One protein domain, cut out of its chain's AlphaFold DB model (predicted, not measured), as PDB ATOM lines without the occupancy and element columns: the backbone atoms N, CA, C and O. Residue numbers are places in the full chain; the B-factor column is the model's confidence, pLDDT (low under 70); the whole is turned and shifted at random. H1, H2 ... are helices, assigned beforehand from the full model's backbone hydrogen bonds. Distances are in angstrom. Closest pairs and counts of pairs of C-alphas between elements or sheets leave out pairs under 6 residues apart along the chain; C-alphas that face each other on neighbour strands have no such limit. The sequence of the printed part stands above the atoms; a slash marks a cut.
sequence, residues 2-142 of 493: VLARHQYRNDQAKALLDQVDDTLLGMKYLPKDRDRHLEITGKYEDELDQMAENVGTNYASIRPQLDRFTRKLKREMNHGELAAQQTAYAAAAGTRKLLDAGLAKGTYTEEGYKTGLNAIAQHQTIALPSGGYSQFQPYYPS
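What this domain is: This is residues 2 to 142 of the 493 residues of an uncharacterized protein of Flavobacteriales bacterium (UniProt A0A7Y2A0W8). H1, H2 and H3 lie side by side as one half of a long, loose helical body; the hairpin of H4 and H5 makes the other half, angled to it. The unnamed tail, residues 123 to 142, loops out, then runs back beside that hairpin. The 141 printed residues, all helix in class with five named helices in number order and no named strand, span 69 by 35 by 20 A; the radius of gyration of the C-alphas is 20.4 A.

Where its parts are: H1, residues 2 to 25, begins at C-alpha (35.735, -68.071, 139.537) and is 35.3 A long. H4, residues 81 to 104, is 34.4 A long. H2 is 31 to 53, 32.5 A; H3 is 63 to 79; H5 is 110 to 122, ending at C-alpha (3.937, -22.524, 127.195).

How they stand to each other: H1 touches H3, C-alphas 13 and 63 closest at 6.1 A. H2, the hub, touches H4, C-alphas 37 and 82 closest at 6.9 A.

The domain as a whole: The printed part has no cut. Low confidence includes residues 2 to 14.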
ATOM      1  N   VAL A   2      36.329 -69.050 138.592       47.78
ATOM      2  CA  VAL A   2      35.735 -68.071 139.537       47.78
ATOM      3  C   VAL A   2      36.125 -66.624 139.192       47.78
ATOM      4  O   VAL A   2      35.240 -65.791 139.051       47.78
ATOM      5  N   LEU A   3      37.407 -66.354 138.916       44.56
ATOM      6  CA  LEU A   3      37.889 -65.033 138.470       44.56
ATOM      7  C   LEU A   3      37.190 -64.526 137.194       44.56
ATOM      8  O   LEU A   3      36.692 -63.410 137.171       44.56
ATOM      9  N   ALA A   4      37.047 -65.390 136.182       49.06
ATOM     10  CA  ALA A   4      36.335 -65.066 134.942       49.06
ATOM     11  C   ALA A   4      34.841 -64.749 135.166       49.06
ATOM     12  O   ALA A   4      34.281 -63.898 134.486       49.06
ATOM     13  N   ARG A   5      34.188 -65.393 136.147       51.94
ATOM     14  CA  ARG A   5      32.804 -65.065 136.535       51.94
ATOM     15  C   ARG A   5      32.711 -63.730 137.275       51.94
ATOM     16  O   ARG A   5      31.705 -63.047 137.129       51.94
ATOM     17  N   HIS A   6      33.723 -63.370 138.065       52.56
ATOM     18  CA  HIS A   6      33.791 -62.066 138.726       52.56
ATOM     19  C   HIS A   6      34.032 -60.933 137.726       52.56
ATOM     20  O   HIS A   6      33.293 -59.959 137.769       52.56
ATOM     21  N   GLN A   7      34.975 -61.091 136.792       56.41
ATOM     22  CA  GLN A   7      35.212 -60.123 135.711       56.41
ATOM     23  C   GLN A   7      33.973 -59.943 134.831       56.41
ATOM     24  O   GLN A   7      33.482 -58.832 134.708       56.41
ATOM     25  N   TYR A   8      33.354 -61.035 134.373       60.03
ATOM     26  CA  TYR A   8      32.113 -60.968 133.593       60.03
ATOM     27  C   TYR A   8      30.970 -60.232 134.318       60.03
ATOM     28  O   TYR A   8      30.206 -59.491 133.708       60.03
ATOM     29  N   ARG A   9      30.833 -60.422 135.638       57.41
ATOM     30  CA  ARG A   9      29.828 -59.702 136.440       57.41
ATOM     31  C   ARG A   9      30.162 -58.221 136.614       57.41
ATOM     32  O   ARG A   9      29.230 -57.432 136.715       57.41
ATOM     33  N   ASN A  10      31.448 -57.890 136.674       64.00
ATOM     34  CA  ASN A  10      31.970 -56.532 136.786       64.00
ATOM     35  C   ASN A  10      31.719 -55.762 135.470       64.00
ATOM     36  O   ASN A  10      31.076 -54.717 135.488       64.00
ATOM     37  N   ASP A  11      32.053 -56.366 134.327       68.62
ATOM     38  CA  ASP A  11      31.828 -55.794 132.990       68.62
ATOM     39  C   ASP A  11      30.335 -55.570 132.690       68.62
ATOM     40  O   ASP A  11      29.951 -54.539 132.143       68.62
ATOM     41  N   GLN A  12      29.464 -56.505 133.098       69.19
ATOM     42  CA  GLN A  12      28.011 -56.344 132.957       69.19
ATOM     43  C   GLN A  12      27.443 -55.186 133.783       69.19
ATOM     44  O   GLN A  12      26.514 -54.524 133.334       69.19
ATOM     45  N   ALA A  13      27.953 -54.977 134.998       59.00
ATOM     46  CA  ALA A  13      27.493 -53.891 135.858       59.00
ATOM     47  C   ALA A  13      27.943 -52.530 135.311       59.00
ATOM     48  O   ALA A  13      27.152 -51.595 135.310       59.00
ATOM     49  N   LYS A  14      29.168 -52.451 134.774       68.06
ATOM     50  CA  LYS A  14      29.679 -51.252 134.103       68.06
ATOM     51  C   LYS A  14      28.865 -50.896 132.855       68.06
ATOM     52  O   LYS A  14      28.375 -49.783 132.757       68.06
ATOM     53  N   ALA A  15      28.628 -51.861 131.964       71.25
ATOM     54  CA  ALA A  15      27.827 -51.632 130.760       71.25
ATOM     55  C   ALA A  15      26.380 -51.201 131.071       71.25
ATOM     56  O   ALA A  15      25.792 -50.421 130.329       71.25
ATOM     57  N   LEU A  16      25.797 -51.707 132.164       70.94
ATOM     58  CA  LEU A  16      24.465 -51.295 132.609       70.94
ATOM     59  C   LEU A  16      24.462 -49.867 133.180       70.94
ATOM     60  O   LEU A  16      23.465 -49.170 133.024       70.94
ATOM     61  N   LEU A  17      25.552 -49.439 133.819       66.12
ATOM     62  CA  LEU A  17      25.721 -48.072 134.309       66.12
ATOM     63  C   LEU A  17      25.820 -47.091 133.130       66.12
ATOM     64  O   LEU A  17      25.021 -46.162 133.067       66.12
ATOM     65  N   ASP A  18      26.678 -47.387 132.146       67.69
ATOM     66  CA  ASP A  18      26.819 -46.589 130.916       67.69
ATOM     67  C   ASP A  18      25.473 -46.473 130.166       67.69
ATOM     68  O   ASP A  18      25.056 -45.393 129.759       67.69
ATOM     69  N   GLN A  19      24.727 -47.581 130.046       72.75
ATOM     70  CA  GLN A  19      23.414 -47.587 129.391       72.75
ATOM     71  C   GLN A  19      22.394 -46.682 130.097       72.75
ATOM     72  O   GLN A  19      21.513 -46.101 129.458       72.75
ATOM     73  N   VAL A  20      22.449 -46.628 131.422       66.31
ATOM     74  CA  VAL A  20      21.516 -45.853 132.236       66.31
ATOM     75  C   VAL A  20      21.839 -44.357 132.165       66.31
ATOM     76  O   VAL A  20      20.906 -43.560 132.068       66.31
ATOM     77  N   ASP A  21      23.121 -44.002 132.119       61.38
ATOM     78  CA  ASP A  21      23.594 -42.631 131.905       61.38
ATOM     79  C   ASP A  21      23.190 -42.099 130.515       61.38
ATOM     80  O   ASP A  21      22.488 -41.094 130.400       61.38
ATOM     81  N   ASP A  22      23.457 -42.874 129.454       67.06
ATOM     82  CA  ASP A  22      23.007 -42.564 128.085       67.06
ATOM     83  C   ASP A  22      21.483 -42.356 128.003       67.06
ATOM     84  O   ASP A  22      20.974 -41.536 127.233       67.06
ATOM     85  N   THR A  23      20.731 -43.114 128.805       74.12
ATOM     86  CA  THR A  23      19.271 -43.032 128.844       74.12
ATOM     87  C   THR A  23      18.788 -41.720 129.469       74.12
ATOM     88  O   THR A  23      17.817 -41.151 128.967       74.12
ATOM     89  N   LEU A  24      19.450 -41.235 130.525       69.00
ATOM     90  CA  LEU A  24      19.158 -39.943 131.158       69.00
ATOM     91  C   LEU A  24      19.521 -38.782 130.222       69.00
ATOM     92  O   LEU A  24      18.689 -37.908 129.978       69.00
ATOM     93  N   LEU A  25      20.703 -38.832 129.598       71.25
ATOM     94  CA  LEU A  25      21.172 -37.813 128.649       71.25
ATOM     95  C   LEU A  25      20.324 -37.739 127.369       71.25
ATOM     96  O   LEU A  25      20.176 -36.675 126.766       71.25
ATOM     97  N   GLY A  26      19.748 -38.864 126.937       74.56
ATOM     98  CA  GLY A  26      18.895 -38.946 125.750       74.56
ATOM     99  C   GLY A  26      17.476 -38.392 125.937       74.56
ATOM    100  O   GLY A  26      16.706 -38.329 124.970       74.56
ATOM    101  N   MET A  27      17.098 -38.012 127.160       80.88
ATOM    102  CA  MET A  27      15.753 -37.549 127.462       80.88
ATOM    103  C   MET A  27      15.458 -36.165 126.877       80.88
ATOM    104  O   MET A  27      16.277 -35.251 126.893       80.88
ATOM    105  N   LYS A  28      14.239 -36.002 126.350       86.62
ATOM    106  CA  LYS A  28      13.777 -34.746 125.750       86.62
ATOM    107  C   LYS A  28      12.620 -34.162 126.541       86.62
ATOM    108  O   LYS A  28      11.793 -34.900 127.072       86.62
ATOM    109  N   TYR A  29      12.558 -32.837 126.560       87.62
ATOM    110  CA  TYR A  29      11.593 -32.061 127.328       87.62
ATOM    111  C   TYR A  29      11.221 -30.772 126.592       87.62
ATOM    112  O   TYR A  29      11.921 -30.325 125.675       87.62
ATOM    113  N   LEU A  30      10.093 -30.178 126.980       86.44
ATOM    114  CA  LEU A  30       9.659 -28.875 126.482       86.44
ATOM    115  C   LEU A  30      10.308 -27.731 127.276       86.44
ATOM    116  O   LEU A  30      10.706 -27.936 128.420       86.44
ATOM    117  N   PRO A  31      10.418 -26.511 126.716       88.06
ATOM    118  CA  PRO A  31      11.177 -25.425 127.341       88.06
ATOM    119  C   PRO A  31      10.792 -25.118 128.795       88.06
ATOM    120  O   PRO A  31      11.673 -24.878 129.617       88.06
ATOM    121  N   LYS A  32       9.496 -25.161 129.131       89.69
ATOM    122  CA  LYS A  32       8.992 -24.911 130.493       89.69
ATOM    123  C   LYS A  32       9.218 -26.069 131.464       89.69
ATOM    124  O   LYS A  32       9.179 -25.851 132.669       89.69
ATOM    125  N   ASP A  33       9.493 -27.264 130.953       89.88
ATOM    126  CA  ASP A  33       9.819 -28.434 131.767       89.88
ATOM    127  C   ASP A  33      11.306 -28.490 132.127       89.88
ATOM    128  O   ASP A  33      11.680 -29.270 132.993       89.88
ATOM    129  N   ARG A  34      12.154 -27.657 131.504       87.44
ATOM    130  CA  ARG A  34      13.619 -27.716 131.618       87.44
ATOM    131  C   ARG A  34      14.120 -27.810 133.052       87.44
ATOM    132  O   ARG A  34      14.843 -28.742 133.374       87.44
ATOM    133  N   ASP A  35      13.779 -26.846 133.899       89.50
ATOM    134  CA  ASP A  35      14.389 -26.756 135.230       89.50
ATOM    135  C   ASP A  35      13.982 -27.949 136.097       89.50
ATOM    136  O   ASP A  35      14.804 -28.534 136.797       89.50
ATOM    137  N   ARG A  36      12.722 -28.370 135.973       91.38
ATOM    138  CA  ARG A  36      12.193 -29.532 136.676       91.38
ATOM    139  C   ARG A  36      12.751 -30.845 136.131       91.38
ATOM    140  O   ARG A  36      13.044 -31.749 136.903       91.38
ATOM    141  N   HIS A  37      12.929 -30.938 134.818       89.62
ATOM    142  CA  HIS A  37      13.595 -32.056 134.166       89.62
ATOM    143  C   HIS A  37      15.017 -32.222 134.704       89.62
ATOM    144  O   HIS A  37      15.341 -33.290 135.209       89.62
ATOM    145  N   LEU A  38      15.809 -31.143 134.682       86.19
ATOM    146  CA  LEU A  38      17.186 -31.120 135.184       86.19
ATOM    147  C   LEU A  38      17.266 -31.435 136.684       86.19
ATOM    148  O   LEU A  38      18.184 -32.119 137.120       86.19
ATOM    149  N   GLU A  39      16.299 -30.974 137.481       89.94
ATOM    150  CA  GLU A  39      16.219 -31.317 138.905       89.94
ATOM    151  C   GLU A  39      16.009 -32.823 139.117       89.94
ATOM    152  O   GLU A  39      16.609 -33.423 140.010       89.94
ATOM    153  N   ILE A  40      15.130 -33.447 138.330       88.06
ATOM    154  CA  ILE A  40      14.836 -34.874 138.472       88.06
ATOM    155  C   ILE A  40      15.998 -35.707 137.936       88.06
ATOM    156  O   ILE A  40      16.432 -36.613 138.641       88.06
ATOM    157  N   THR A  41      16.520 -35.403 136.742       82.25
ATOM    158  CA  THR A  41      17.672 -36.127 136.178       82.25
ATOM    159  C   THR A  41      18.892 -35.993 137.078       82.25
ATOM    160  O   THR A  41      19.480 -37.016 137.405       82.25
ATOM    161  N   GLY A  42      19.169 -34.797 137.611       78.12
ATOM    162  CA  GLY A  42      20.257 -34.567 138.564       78.12
ATOM    163  C   GLY A  42      20.154 -35.436 139.820       78.12
ATOM    164  O   GLY A  42      21.142 -36.007 140.254       78.12
ATOM    165  N   LYS A  43      18.947 -35.665 140.365       85.75
ATOM    166  CA  LYS A  43      18.767 -36.600 141.498       85.75
ATOM    167  C   LYS A  43      19.106 -38.047 141.144       85.75
ATOM    168  O   LYS A  43      19.521 -38.802 142.021       85.75
ATOM    169  N   TYR A  44      18.848 -38.459 139.904       82.31
ATOM    170  CA  TYR A  44      19.185 -39.799 139.425       82.31
ATOM    171  C   TYR A  44      20.679 -39.919 139.097       82.31
ATOM    172  O   TYR A  44      21.257 -40.956 139.412       82.31
ATOM    173  N   GLU A  45      21.290 -38.873 138.539       76.44
ATOM    174  CA  GLU A  45      22.739 -38.750 138.318       76.44
ATOM    175  C   GLU A  45      23.498 -38.788 139.654       76.44
ATOM    176  O   GLU A  45      24.339 -39.657 139.842       76.44
ATOM    177  N   ASP A  46      23.105 -37.982 140.646       77.69
ATOM    178  CA  ASP A  46      23.709 -37.983 141.989       77.69
ATOM    179  C   ASP A  46      23.611 -39.363 142.670       77.69
ATOM    180  O   ASP A  46      24.534 -39.816 143.353       77.69
ATOM    181  N   GLU A  47      22.475 -40.056 142.513       80.00
ATOM    182  CA  GLU A  47      22.274 -41.403 143.063       80.00
ATOM    183  C   GLU A  47      23.140 -42.446 142.321       80.00
ATOM    184  O   GLU A  47      23.639 -43.376 142.960       80.00
ATOM    185  N   LEU A  48      23.372 -42.283 141.010       74.44
ATOM    186  CA  LEU A  48      24.312 -43.101 140.229       74.44
ATOM    187  C   LEU A  48      25.766 -42.840 140.623       74.44
ATOM    188  O   LEU A  48      26.506 -43.802 140.833       74.44
ATOM    189  N   ASP A  49      26.156 -41.579 140.776       72.94
ATOM    190  CA  ASP A  49      27.509 -41.173 141.152       72.94
ATOM    191  C   ASP A  49      27.865 -41.698 142.541       72.94
ATOM    192  O   ASP A  49      28.893 -42.350 142.715       72.94
ATOM    193  N   GLN A  50      26.958 -41.574 143.515       76.88
ATOM    194  CA  GLN A  50      27.131 -42.204 144.827       76.88
ATOM    195  C   GLN A  50      27.260 -43.727 144.719       76.88
ATOM    196  O   GLN A  50      28.048 -44.344 145.444       76.88
ATOM    197  N   MET A  51      26.490 -44.372 143.836       71.38
ATOM    198  CA  MET A  51      26.631 -45.807 143.608       71.38
ATOM    199  C   MET A  51      27.964 -46.164 142.962       71.38
ATOM    200  O   MET A  51      28.436 -47.250 143.265       71.38
ATOM    201  N   ALA A  52      28.555 -45.303 142.128       68.44
ATOM    202  CA  ALA A  52      29.841 -45.511 141.464       68.44
ATOM    203  C   ALA A  52      31.047 -45.223 142.384       68.44
ATOM    204  O   ALA A  52      32.015 -45.988 142.391       68.44
ATOM    205  N   GLU A  53      30.977 -44.180 143.215       70.19
ATOM    206  CA  GLU A  53      32.026 -43.805 144.173       70.19
ATOM    207  C   GLU A  53      32.216 -44.861 145.274       70.19
ATOM    208  O   GLU A  53      33.341 -45.174 145.667       70.19
ATOM    209  N   ASN A  54      31.127 -45.495 145.721       64.62
ATOM    210  CA  ASN A  54      31.146 -46.504 146.788       64.62
ATOM    211  C   ASN A  54      31.794 -47.855 146.390       64.62
ATOM    212  O   ASN A  54      31.867 -48.775 147.207       64.62
ATOM    213  N   VAL A  55      32.259 -48.008 145.143       64.06
ATOM    214  CA  VAL A  55      32.646 -49.305 144.540       64.06
ATOM    215  C   VAL A  55      34.148 -49.521 144.445       64.06
ATOM    216  O   VAL A  55      34.614 -50.667 144.478       64.06
ATOM    217  N   GLY A  56      34.917 -48.446 144.263       63.88
ATOM    218  CA  GLY A  56      36.311 -48.550 143.833       63.88
ATOM    219  C   GLY A  56      36.440 -49.349 142.524       63.88
ATOM    220  O   GLY A  56      36.027 -48.888 141.469       63.88
ATOM    221  N   THR A  57      37.010 -50.563 142.573       60.22
ATOM    222  CA  THR A  57      37.265 -51.432 141.395       60.22
ATOM    223  C   THR A  57      36.360 -52.673 141.289       60.22
ATOM    224  O   THR A  57      36.485 -53.451 140.335       60.22
ATOM    225  N   ASN A  58      35.440 -52.903 142.235       66.06
ATOM    226  CA  ASN A  58      34.644 -54.137 142.304       66.06
ATOM    227  C   ASN A  58      33.142 -53.914 142.048       66.06
ATOM    228  O   ASN A  58      32.332 -54.011 142.967       66.06
ATOM    229  N   TYR A  59      32.737 -53.719 140.790       62.62
ATOM    230  CA  TYR A  59      31.331 -53.457 140.438       62.62
ATOM    231  C   TYR A  59      30.392 -54.661 140.625       62.62
ATOM    232  O   TYR A  59      29.175 -54.546 140.488       62.62
ATOM    233  N   ALA A  60      30.913 -55.835 140.997       64.56
ATOM    234  CA  ALA A  60      30.072 -56.993 141.283       64.56
ATOM    235  C   ALA A  60      29.250 -56.839 142.582       64.56
ATOM    236  O   ALA A  60      28.211 -57.491 142.705       64.56
ATOM    237  N   SER A  61      29.688 -56.009 143.540       68.19
ATOM    238  CA  SER A  61      28.983 -55.789 144.815       68.19
ATOM    239  C   SER A  61      27.774 -54.857 144.693       68.19
ATOM    240  O   SER A  61      26.827 -55.009 145.464       68.19
ATOM    241  N   ILE A  62      27.760 -53.952 143.709       71.12
ATOM    242  CA  ILE A  62      26.680 -52.967 143.530       71.12
ATOM    243  C   ILE A  62      25.502 -53.460 142.701       71.12
ATOM    244  O   ILE A  62      24.458 -52.819 142.674       71.12
ATOM    245  N   ARG A  63      25.622 -54.611 142.034       72.00
ATOM    246  CA  ARG A  63      24.588 -55.112 141.119       72.00
ATOM    247  C   ARG A  63      23.172 -55.143 141.727       72.00
ATOM    248  O   ARG A  63      22.253 -54.689 141.056       72.00
ATOM    249  N   PRO A  64      22.955 -55.564 142.991       78.69
ATOM    250  CA  PRO A  64      21.624 -55.510 143.602       78.69
ATOM    251  C   PRO A  64      21.095 -54.089 143.857       78.69
ATOM    252  O   PRO A  64      19.880 -53.917 143.954       78.69
ATOM    253  N   GLN A  65      21.976 -53.100 144.033       77.56
ATOM    254  CA  GLN A  65      21.616 -51.683 144.170       77.56
ATOM    255  C   GLN A  65      21.296 -51.094 142.794       77.56
ATOM    256  O   GLN A  65      20.220 -50.526 142.624       77.56
ATOM    257  N   LEU A  66      22.143 -51.369 141.796       77.81
ATOM    258  CA  LEU A  66      21.940 -50.993 140.399       77.81
ATOM    259  C   LEU A  66      20.618 -51.567 139.851       77.81
ATOM    260  O   LEU A  66      19.804 -50.832 139.316       77.81
ATOM    261  N   ASP A  67      20.302 -52.841 140.109       78.69
ATOM    262  CA  ASP A  67      19.030 -53.459 139.695       78.69
ATOM    263  C   ASP A  67      17.796 -52.800 140.346       78.69
ATOM    264  O   ASP A  67      16.685 -52.836 139.802       78.69
ATOM    265  N   ARG A  68      17.929 -52.245 141.560       84.44
ATOM    266  CA  ARG A  68      16.851 -51.469 142.201       84.44
ATOM    267  C   ARG A  68      16.752 -50.083 141.580       84.44
ATOM    268  O   ARG A  68      15.638 -49.657 141.283       84.44
ATOM    269  N   PHE A  69      17.890 -49.437 141.349       83.38
ATOM    270  CA  PHE A  69      17.977 -48.148 140.681       83.38
ATOM    271  C   PHE A  69      17.358 -48.202 139.286       83.38
ATOM    272  O   PHE A  69      16.405 -47.483 139.012       83.38
ATOM    273  N   THR A  70      17.785 -49.143 138.441       80.81
ATOM    274  CA  THR A  70      17.240 -49.338 137.094       80.81
ATOM    275  C   THR A  70      15.733 -49.582 137.130       80.81
ATOM    276  O   THR A  70      15.007 -49.063 136.289       80.81
ATOM    277  N   ARG A  71      15.210 -50.326 138.118       86.19
ATOM    278  CA  ARG A  71      13.754 -50.498 138.285       86.19
ATOM    279  C   ARG A  71      13.046 -49.199 138.670       86.19
ATOM    280  O   ARG A  71      11.958 -48.943 138.156       86.19
ATOM    281  N   LYS A  72      13.641 -48.399 139.557       88.19
ATOM    282  CA  LYS A  72      13.124 -47.089 139.975       88.19
ATOM    283  C   LYS A  72      13.116 -46.114 138.798       88.19
ATOM    284  O   LYS A  72      12.063 -45.561 138.499       88.19
ATOM    285  N   LEU A  73      14.238 -45.979 138.094       85.12
ATOM    286  CA  LEU A  73      14.359 -45.139 136.906       85.12
ATOM    287  C   LEU A  73      13.397 -45.593 135.805       85.12
ATOM    288  O   LEU A  73      12.650 -44.785 135.273       85.12
ATOM    289  N   LYS A  74      13.315 -46.897 135.521       86.44
ATOM    290  CA  LYS A  74      12.367 -47.428 134.531       86.44
ATOM    291  C   LYS A  74      10.913 -47.123 134.897       86.44
ATOM    292  O   LYS A  74      10.104 -46.865 134.012       86.44
ATOM    293  N   ARG A  75      10.559 -47.148 136.186       89.19
ATOM    294  CA  ARG A  75       9.224 -46.734 136.637       89.19
ATOM    295  C   ARG A  75       8.998 -45.241 136.392       89.19
ATOM    296  O   ARG A  75       7.923 -44.888 135.923       89.19
ATOM    297  N   GLU A  76       9.994 -44.404 136.661       89.38
ATOM    298  CA  GLU A  76       9.926 -42.956 136.436       89.38
ATOM    299  C   GLU A  76       9.820 -42.600 134.946       89.38
ATOM    300  O   GLU A  76       8.998 -41.777 134.556       89.38
ATOM    301  N   MET A  77      10.570 -43.295 134.093       85.56
ATOM    302  CA  MET A  77      10.540 -43.127 132.640       85.56
ATOM    303  C   MET A  77       9.275 -43.665 131.970       85.56
ATOM    304  O   MET A  77       8.926 -43.216 130.883       85.56
ATOM    305  N   ASN A  78       8.581 -44.620 132.595       86.62
ATOM    306  CA  ASN A  78       7.356 -45.195 132.036       86.62
ATOM    307  C   ASN A  78       6.076 -44.582 132.621       86.62
ATOM    308  O   ASN A  78       5.043 -44.574 131.954       86.62
ATOM    309  N   HIS A  79       6.113 -44.128 133.876       87.44
ATOM    310  CA  HIS A  79       4.920 -43.726 134.632       87.44
ATOM    311  C   HIS A  79       5.119 -42.484 135.516       87.44
ATOM    312  O   HIS A  79       4.165 -42.050 136.160       87.44
ATOM    313  N   GLY A  80       6.339 -41.959 135.604       90.62
ATOM    314  CA  GLY A  80       6.673 -40.794 136.416       90.62
ATOM    315  C   GLY A  80       6.574 -39.476 135.653       90.62
ATOM    316  O   GLY A  80       5.987 -39.392 134.572       90.62
ATOM    317  N   GLU A  81       7.157 -38.436 136.237       92.94
ATOM    318  CA  GLU A  81       7.152 -37.082 135.684       92.94
ATOM    319  C   GLU A  81       8.001 -37.015 134.410       92.94
ATOM    320  O   GLU A  81       7.585 -36.442 133.404       92.94
ATOM    321  N   LEU A  82       9.142 -37.711 134.410       90.69
ATOM    322  CA  LEU A  82      10.012 -37.863 133.242       90.69
ATOM    323  C   LEU A  82       9.290 -38.521 132.053       90.69
ATOM    324  O   LEU A  82       9.447 -38.080 130.911       90.69
ATOM    325  N   ALA A  83       8.461 -39.540 132.312       90.94
ATOM    326  CA  ALA A  83       7.622 -40.173 131.290       90.94
ATOM    327  C   ALA A  83       6.628 -39.184 130.669       90.94
ATOM    328  O   ALA A  83       6.428 -39.149 129.449       90.94
ATOM    329  N   ALA A  84       5.988 -38.380 131.520       93.50
ATOM    330  CA  ALA A  84       5.004 -37.396 131.101       93.50
ATOM    331  C   ALA A  84       5.643 -36.289 130.249       93.50
ATOM    332  O   ALA A  84       5.135 -35.998 129.166       93.50
ATOM    333  N   GLN A  85       6.800 -35.769 130.665       92.94
ATOM    334  CA  GLN A  85       7.563 -34.765 129.915       92.94
ATOM    335  C   GLN A  85       7.994 -35.278 128.532       92.94
ATOM    336  O   GLN A  85       7.834 -34.579 127.530       92.94
ATOM    337  N   GLN A  86       8.481 -36.522 128.435       91.25
ATOM    338  CA  GLN A  86       8.826 -37.120 127.139       91.25
ATOM    339  C   GLN A  86       7.604 -37.298 126.237       91.25
ATOM    340  O   GLN A  86       7.672 -37.036 125.033       91.25
ATOM    341  N   THR A  87       6.481 -37.731 126.810       92.50
ATOM    342  CA  THR A  87       5.225 -37.904 126.069       92.50
ATOM    343  C   THR A  87       4.723 -36.561 125.539       92.50
ATOM    344  O   THR A  87       4.359 -36.456 124.365       92.50
ATOM    345  N   ALA A  88       4.772 -35.515 126.368       92.31
ATOM    346  CA  ALA A  88       4.440 -34.149 125.984       92.31
ATOM    347  C   ALA A  88       5.358 -33.633 124.864       92.31
ATOM    348  O   ALA A  88       4.868 -33.111 123.861       92.31
ATOM    349  N   TYR A  89       6.673 -33.850 124.975       93.56
ATOM    350  CA  TYR A  89       7.635 -33.487 123.934       93.56
ATOM    351  C   TYR A  89       7.352 -34.201 122.606       93.56
ATOM    352  O   TYR A  89       7.335 -33.566 121.551       93.56
ATOM    353  N   ALA A  90       7.119 -35.516 122.633       91.88
ATOM    354  CA  ALA A  90       6.841 -36.297 121.431       91.88
ATOM    355  C   ALA A  90       5.553 -35.824 120.736       91.88
ATOM    356  O   ALA A  90       5.541 -35.645 119.513       91.88
ATOM    357  N   ALA A  91       4.499 -35.557 121.513       92.62
ATOM    358  CA  ALA A  91       3.247 -35.007 121.006       92.62
ATOM    359  C   ALA A  91       3.454 -33.614 120.389       92.62
ATOM    360  O   ALA A  91       3.066 -33.386 119.243       92.62
ATOM    361  N   ALA A  92       4.150 -32.716 121.089       92.25
ATOM    362  CA  ALA A  92       4.463 -31.375 120.605       92.25
ATOM    363  C   ALA A  92       5.323 -31.380 119.332       92.25
ATOM    364  O   ALA A  92       5.084 -30.586 118.422       92.25
ATOM    365  N   ALA A  93       6.290 -32.294 119.216       90.69
ATOM    366  CA  ALA A  93       7.084 -32.462 118.002       90.69
ATOM    367  C   ALA A  93       6.223 -32.927 116.813       90.69
ATOM    368  O   ALA A  93       6.421 -32.461 115.688       90.69
ATOM    369  N   GLY A  94       5.252 -33.814 117.055       92.75
ATOM    370  CA  GLY A  94       4.248 -34.205 116.065       92.75
ATOM    371  C   GLY A  94       3.380 -33.022 115.630       92.75
ATOM    372  O   GLY A  94       3.250 -32.762 114.434       92.75
ATOM    373  N   THR A  95       2.860 -32.254 116.589       92.19
ATOM    374  CA  THR A  95       2.067 -31.046 116.323       92.19
ATOM    375  C   THR A  95       2.858 -30.006 115.543       92.19
ATOM    376  O   THR A  95       2.350 -29.489 114.556       92.19
ATOM    377  N   ARG A  96       4.121 -29.748 115.901       92.44
ATOM    378  CA  ARG A  96       4.977 -28.803 115.173       92.44
ATOM    379  C   ARG A  96       5.129 -29.178 113.700       92.44
ATOM    380  O   ARG A  96       4.949 -28.323 112.844       92.44
ATOM    381  N   LYS A  97       5.365 -30.457 113.393       94.06
ATOM    382  CA  LYS A  97       5.436 -30.934 112.000       94.06
ATOM    383  C   LYS A  97       4.133 -30.696 111.234       94.06
ATOM    384  O   LYS A  97       4.178 -30.349 110.058       94.06
ATOM    385  N   LEU A  98       2.982 -30.891 111.885       93.00
ATOM    386  CA  LEU A  98       1.675 -30.620 111.280       93.00
ATOM    387  C   LEU A  98       1.461 -29.122 111.038       93.00
ATOM    388  O   LEU A  98       0.977 -28.752 109.972       93.00
ATOM    389  N   LEU A  99       1.859 -28.273 111.989       89.19
ATOM    390  CA  LEU A  99       1.810 -26.816 111.860       89.19
ATOM    391  C   LEU A  99       2.684 -26.329 110.699       89.19
ATOM    392  O   LEU A  99       2.192 -25.603 109.840       89.19
ATOM    393  N   ASP A 100       3.942 -26.777 110.636       87.69
ATOM    394  CA  ASP A 100       4.885 -26.419 109.569       87.69
ATOM    395  C   ASP A 100       4.342 -26.845 108.191       87.69
ATOM    396  O   ASP A 100       4.347 -26.067 107.237       87.69
ATOM    397  N   ALA A 101       3.810 -28.069 108.089       89.56
ATOM    398  CA  ALA A 101       3.223 -28.575 106.851       89.56
ATOM    399  C   ALA A 101       1.950 -27.818 106.443       89.56
ATOM    400  O   ALA A 101       1.727 -27.603 105.251       89.56
ATOM    401  N   GLY A 102       1.105 -27.440 107.403       85.06
ATOM    402  CA  GLY A 102      -0.130 -26.711 107.131       85.06
ATOM    403  C   GLY A 102       0.111 -25.257 106.725       85.06
ATOM    404  O   GLY A 102      -0.550 -24.774 105.808       85.06
ATOM    405  N   LEU A 103       1.107 -24.591 107.321       84.56
ATOM    406  CA  LEU A 103       1.540 -23.262 106.884       84.56
ATOM    407  C   LEU A 103       2.122 -23.317 105.465       84.56
ATOM    408  O   LEU A 103       1.711 -22.552 104.598       84.56
ATOM    409  N   ALA A 104       3.012 -24.277 105.188       82.12
ATOM    410  CA  ALA A 104       3.631 -24.426 103.868       82.12
ATOM    411  C   ALA A 104       2.615 -24.715 102.746       82.12
ATOM    412  O   ALA A 104       2.826 -24.328 101.599       82.12
ATOM    413  N   LYS A 105       1.511 -25.400 103.068       81.75
ATOM    414  CA  LYS A 105       0.412 -25.685 102.131       81.75
ATOM    415  C   LYS A 105      -0.614 -24.554 102.024       81.75
ATOM    416  O   LYS A 105      -1.536 -24.678 101.222       81.75
ATOM    417  N   GLY A 106      -0.503 -23.505 102.838       77.81
ATOM    418  CA  GLY A 106      -1.497 -22.435 102.913       77.81
ATOM    419  C   GLY A 106      -2.844 -22.882 103.490       77.81
ATOM    420  O   GLY A 106      -3.854 -22.244 103.224       77.81
ATOM    421  N   THR A 107      -2.891 -23.986 104.247       80.56
ATOM    422  CA  THR A 107      -4.120 -24.440 104.924       80.56
ATOM    423  C   THR A 107      -4.293 -23.815 106.305       80.56
ATOM    424  O   THR A 107      -5.386 -23.882 106.853       80.56
ATOM    425  N   TYR A 108      -3.225 -23.249 106.875       78.56
ATOM    426  CA  TYR A 108      -3.233 -22.506 108.137       78.56
ATOM    427  C   TYR A 108      -2.719 -21.083 107.914       78.56
ATOM    428  O   TYR A 108      -1.852 -20.859 107.070       78.56
ATOM    429  N   THR A 109      -3.237 -20.142 108.699       77.44
ATOM    430  CA  THR A 109      -2.770 -18.751 108.754       77.44
ATOM    431  C   THR A 109      -1.445 -18.639 109.516       77.44
ATOM    432  O   THR A 109      -1.081 -19.530 110.296       77.44
ATOM    433  N   GLU A 110      -0.717 -17.534 109.329       79.62
ATOM    434  CA  GLU A 110       0.493 -17.258 110.115       79.62
ATOM    435  C   GLU A 110       0.177 -17.084 111.606       79.62
ATOM    436  O   GLU A 110       0.931 -17.541 112.467       79.62
ATOM    437  N   GLU A 111      -0.945 -16.445 111.927       80.31
ATOM    438  CA  GLU A 111      -1.424 -16.209 113.290       80.31
ATOM    439  C   GLU A 111      -1.778 -17.526 113.983       80.31
ATOM    440  O   GLU A 111      -1.359 -17.779 115.119       80.31
ATOM    441  N   GLY A 112      -2.481 -18.412 113.275       79.56
ATOM    442  CA  GLY A 112      -2.790 -19.755 113.744       79.56
ATOM    443  C   GLY A 112      -1.523 -20.578 113.987       79.56
ATOM    444  O   GLY A 112      -1.379 -21.215 115.035       79.56
ATOM    445  N   TYR A 113      -0.549 -20.503 113.073       83.44
ATOM    446  CA  TYR A 113       0.771 -21.120 113.240       83.44
ATOM    447  C   TYR A 113       1.504 -20.606 114.490       83.44
ATOM    448  O   TYR A 113       1.944 -21.403 115.325       83.44
ATOM    449  N   LYS A 114       1.589 -19.280 114.665       85.12
ATOM    450  CA  LYS A 114       2.215 -18.633 115.833       85.12
ATOM    451  C   LYS A 114       1.532 -19.046 117.138       85.12
ATOM    452  O   LYS A 114       2.217 -19.358 118.112       85.12
ATOM    453  N   THR A 115       0.202 -19.119 117.149       86.44
ATOM    454  CA  THR A 115      -0.579 -19.573 118.310       86.44
ATOM    455  C   THR A 115      -0.259 -21.025 118.663       86.44
ATOM    456  O   THR A 115      -0.014 -21.341 119.829       86.44
ATOM    457  N   GLY A 116      -0.168 -21.901 117.658       88.62
ATOM    458  CA  GLY A 116       0.235 -23.293 117.847       88.62
ATOM    459  C   GLY A 116       1.653 -23.445 118.403       88.62
ATOM    460  O   GLY A 116       1.873 -24.232 119.326       88.62
ATOM    461  N   LEU A 117       2.612 -22.655 117.910       87.00
ATOM    462  CA  LEU A 117       3.971 -22.630 118.460       87.00
ATOM    463  C   LEU A 117       4.010 -22.112 119.901       87.00
ATOM    464  O   LEU A 117       4.740 -22.662 120.727       87.00
ATOM    465  N   ASN A 118       3.218 -21.089 120.222       88.88
ATOM    466  CA  ASN A 118       3.129 -20.578 121.585       88.88
ATOM    467  C   ASN A 118       2.538 -21.631 122.535       88.88
ATOM    468  O   ASN A 118       3.066 -21.827 123.622       88.88
ATOM    469  N   ALA A 119       1.518 -22.387 122.115       87.50
ATOM    470  CA  ALA A 119       0.975 -23.491 122.916       87.50
ATOM    471  C   ALA A 119       2.047 -24.546 123.260       87.50
ATOM    472  O   ALA A 119       2.108 -25.015 124.395       87.50
ATOM    473  N   ILE A 120       2.935 -24.871 122.311       89.25
ATOM    474  CA  ILE A 120       4.095 -25.749 122.550       89.25
ATOM    475  C   ILE A 120       5.070 -25.116 123.552       89.25
ATOM    476  O   ILE A 120       5.542 -25.790 124.464       89.25
ATOM    477  N   ALA A 121       5.377 -23.829 123.388       86.50
ATOM    478  CA  ALA A 121       6.338 -23.123 124.231       86.50
ATOM    479  C   ALA A 121       5.851 -22.911 125.675       86.50
ATOM    480  O   ALA A 121       6.673 -22.842 126.586       86.50
ATOM    481  N   GLN A 122       4.537 -22.795 125.885       89.19
ATOM    482  CA  GLN A 122       3.937 -22.524 127.195       89.19
ATOM    483  C   GLN A 122       3.540 -23.781 127.968       89.19
ATOM    484  O   GLN A 122       3.269 -23.683 129.163       89.19
ATOM    485  N   HIS A 123       3.475 -24.949 127.322       91.00
ATOM    486  CA  HIS A 123       3.086 -26.167 128.021       91.00
ATOM    487  C   HIS A 123       4.096 -26.535 129.105       91.00
ATOM    488  O   HIS A 123       5.290 -26.638 128.833       91.00
ATOM    489  N   GLN A 124       3.575 -26.796 130.301       93.31
ATOM    490  CA  GLN A 124       4.322 -27.309 131.433       93.31
ATOM    491  C   GLN A 124       3.637 -28.566 131.969       93.31
ATOM    492  O   GLN A 124       2.422 -28.589 132.218       93.31
ATOM    493  N   THR A 125       4.441 -29.599 132.167       93.88
ATOM    494  CA  THR A 125       4.052 -30.830 132.835       93.88
ATOM    495  C   THR A 125       3.891 -30.535 134.326       93.88
ATOM    496  O   THR A 125       4.833 -30.121 134.996       93.88
ATOM    497  N   ILE A 126       2.685 -30.725 134.856       92.94
ATOM    498  CA  ILE A 126       2.350 -30.481 136.264       92.94
ATOM    499  C   ILE A 126       1.648 -31.694 136.860       92.94
ATOM    500  O   ILE A 126       0.901 -32.387 136.171       92.94
ATOM    501  N   ALA A 127       1.862 -31.942 138.149       91.31
ATOM    502  CA  ALA A 127       1.156 -33.001 138.858       91.31
ATOM    503  C   ALA A 127      -0.332 -32.647 139.022       91.31
ATOM    504  O   ALA A 127      -0.684 -31.540 139.434       91.31
ATOM    505  N   LEU A 128      -1.208 -33.600 138.714       90.38
ATOM    506  CA  LEU A 128      -2.655 -33.447 138.831       90.38
ATOM    507  C   LEU A 128      -3.158 -33.975 140.186       90.38
ATOM    508  O   LEU A 128      -2.676 -35.012 140.652       90.38
ATOM    509  N   PRO A 129      -4.197 -33.352 140.782       85.00
ATOM    510  CA  PRO A 129      -4.794 -33.818 142.040       85.00
ATOM    511  C   PRO A 129      -5.328 -35.256 141.991       85.00
ATOM    512  O   PRO A 129      -5.406 -35.925 143.015       85.00
ATOM    513  N   SER A 130      -5.690 -35.744 140.801       82.12
ATOM    514  CA  SER A 130      -6.218 -37.093 140.571       82.12
ATOM    515  C   SER A 130      -5.160 -38.201 140.623       82.12
ATOM    516  O   SER A 130      -5.509 -39.368 140.473       82.12
ATOM    517  N   GLY A 131      -3.881 -37.854 140.803       78.44
ATOM    518  CA  GLY A 131      -2.765 -38.777 140.623       78.44
ATOM    519  C   GLY A 131      -2.447 -38.937 139.136       78.44
ATOM    520  O   GLY A 131      -3.162 -39.607 138.397       78.44
ATOM    521  N   GLY A 132      -1.389 -38.273 138.677       89.06
ATOM    522  CA  GLY A 132      -0.970 -38.238 137.275       89.06
ATOM    523  C   GLY A 132      -0.335 -36.897 136.923       89.06
ATOM    524  O   GLY A 132      -0.157 -36.051 137.798       89.06
ATOM    525  N   TYR A 133      -0.024 -36.700 135.646       93.25
ATOM    526  CA  TYR A 133       0.570 -35.465 135.139       93.25
ATOM    527  C   TYR A 133      -0.291 -34.863 134.030       93.25
ATOM    528  O   TYR A 133      -1.019 -35.585 133.339       93.25
ATOM    529  N   SER A 134      -0.222 -33.542 133.867       90.56
ATOM    530  CA  SER A 134      -0.846 -32.857 132.740       90.56
ATOM    531  C   SER A 134      -0.299 -33.403 131.422       90.56
ATOM    532  O   SER A 134       0.860 -33.796 131.308       90.56
ATOM    533  N   GLN A 135      -1.166 -33.443 130.416       87.62
ATOM    534  CA  GLN A 135      -0.803 -33.867 129.070       87.62
ATOM    535  C   GLN A 135      -0.766 -32.657 128.149       87.62
ATOM    536  O   GLN A 135      -1.605 -31.759 128.268       87.62
ATOM    537  N   PHE A 136       0.176 -32.656 127.206       92.19
ATOM    538  CA  PHE A 136       0.205 -31.659 126.145       92.19
ATOM    539  C   PHE A 136      -1.091 -31.716 125.337       92.19
ATOM    540  O   PHE A 136      -1.437 -32.755 124.774       92.19
ATOM    541  N   GLN A 137      -1.800 -30.590 125.290       88.00
ATOM    542  CA  GLN A 137      -2.992 -30.433 124.469       88.00
ATOM    543  C   GLN A 137      -2.589 -29.755 123.160       88.00
ATOM    544  O   GLN A 137      -2.219 -28.578 123.177       88.00
ATOM    545  N   PRO A 138      -2.617 -30.476 122.027       87.06
ATOM    546  CA  PRO A 138      -2.216 -29.911 120.755       87.06
ATOM    547  C   PRO A 138      -3.195 -28.829 120.310       87.06
ATOM    548  O   PRO A 138      -4.414 -28.985 120.390       87.06
ATOM    549  N   TYR A 139      -2.642 -27.742 119.784       87.62
ATOM    550  CA  TYR A 139      -3.417 -26.704 119.129       87.62
ATOM    551  C   TYR A 139      -3.395 -26.911 117.615       87.62
ATOM    552  O   TYR A 139      -2.330 -26.958 117.003       87.62
ATOM    553  N   TYR A 140      -4.582 -27.012 117.021       87.31
ATOM    554  CA  TYR A 140      -4.761 -27.124 115.575       87.31
ATOM    555  C   TYR A 140      -5.400 -25.845 115.043       87.31
ATOM    556  O   TYR A 140      -6.540 -25.593 115.426       87.31
ATOM    557  N   PRO A 141      -4.726 -25.049 114.203       87.38
ATOM    558  CA  PRO A 141      -5.278 -23.802 113.689       87.38
ATOM    559  C   PRO A 141      -6.564 -24.001 112.889       87.38
ATOM    560  O   PRO A 141      -6.860 -25.113 112.433       87.38
ATOM    561  N   SER A 142      -7.324 -22.924 112.702       86.94
ATOM    562  CA  SER A 142      -8.440 -22.943 111.764       86.94
ATOM    563  C   SER A 142      -7.956 -23.247 110.346       86.94
ATOM    564  O   SER A 142      -6.913 -22.768 109.903       86.94
TER     565      SER A 142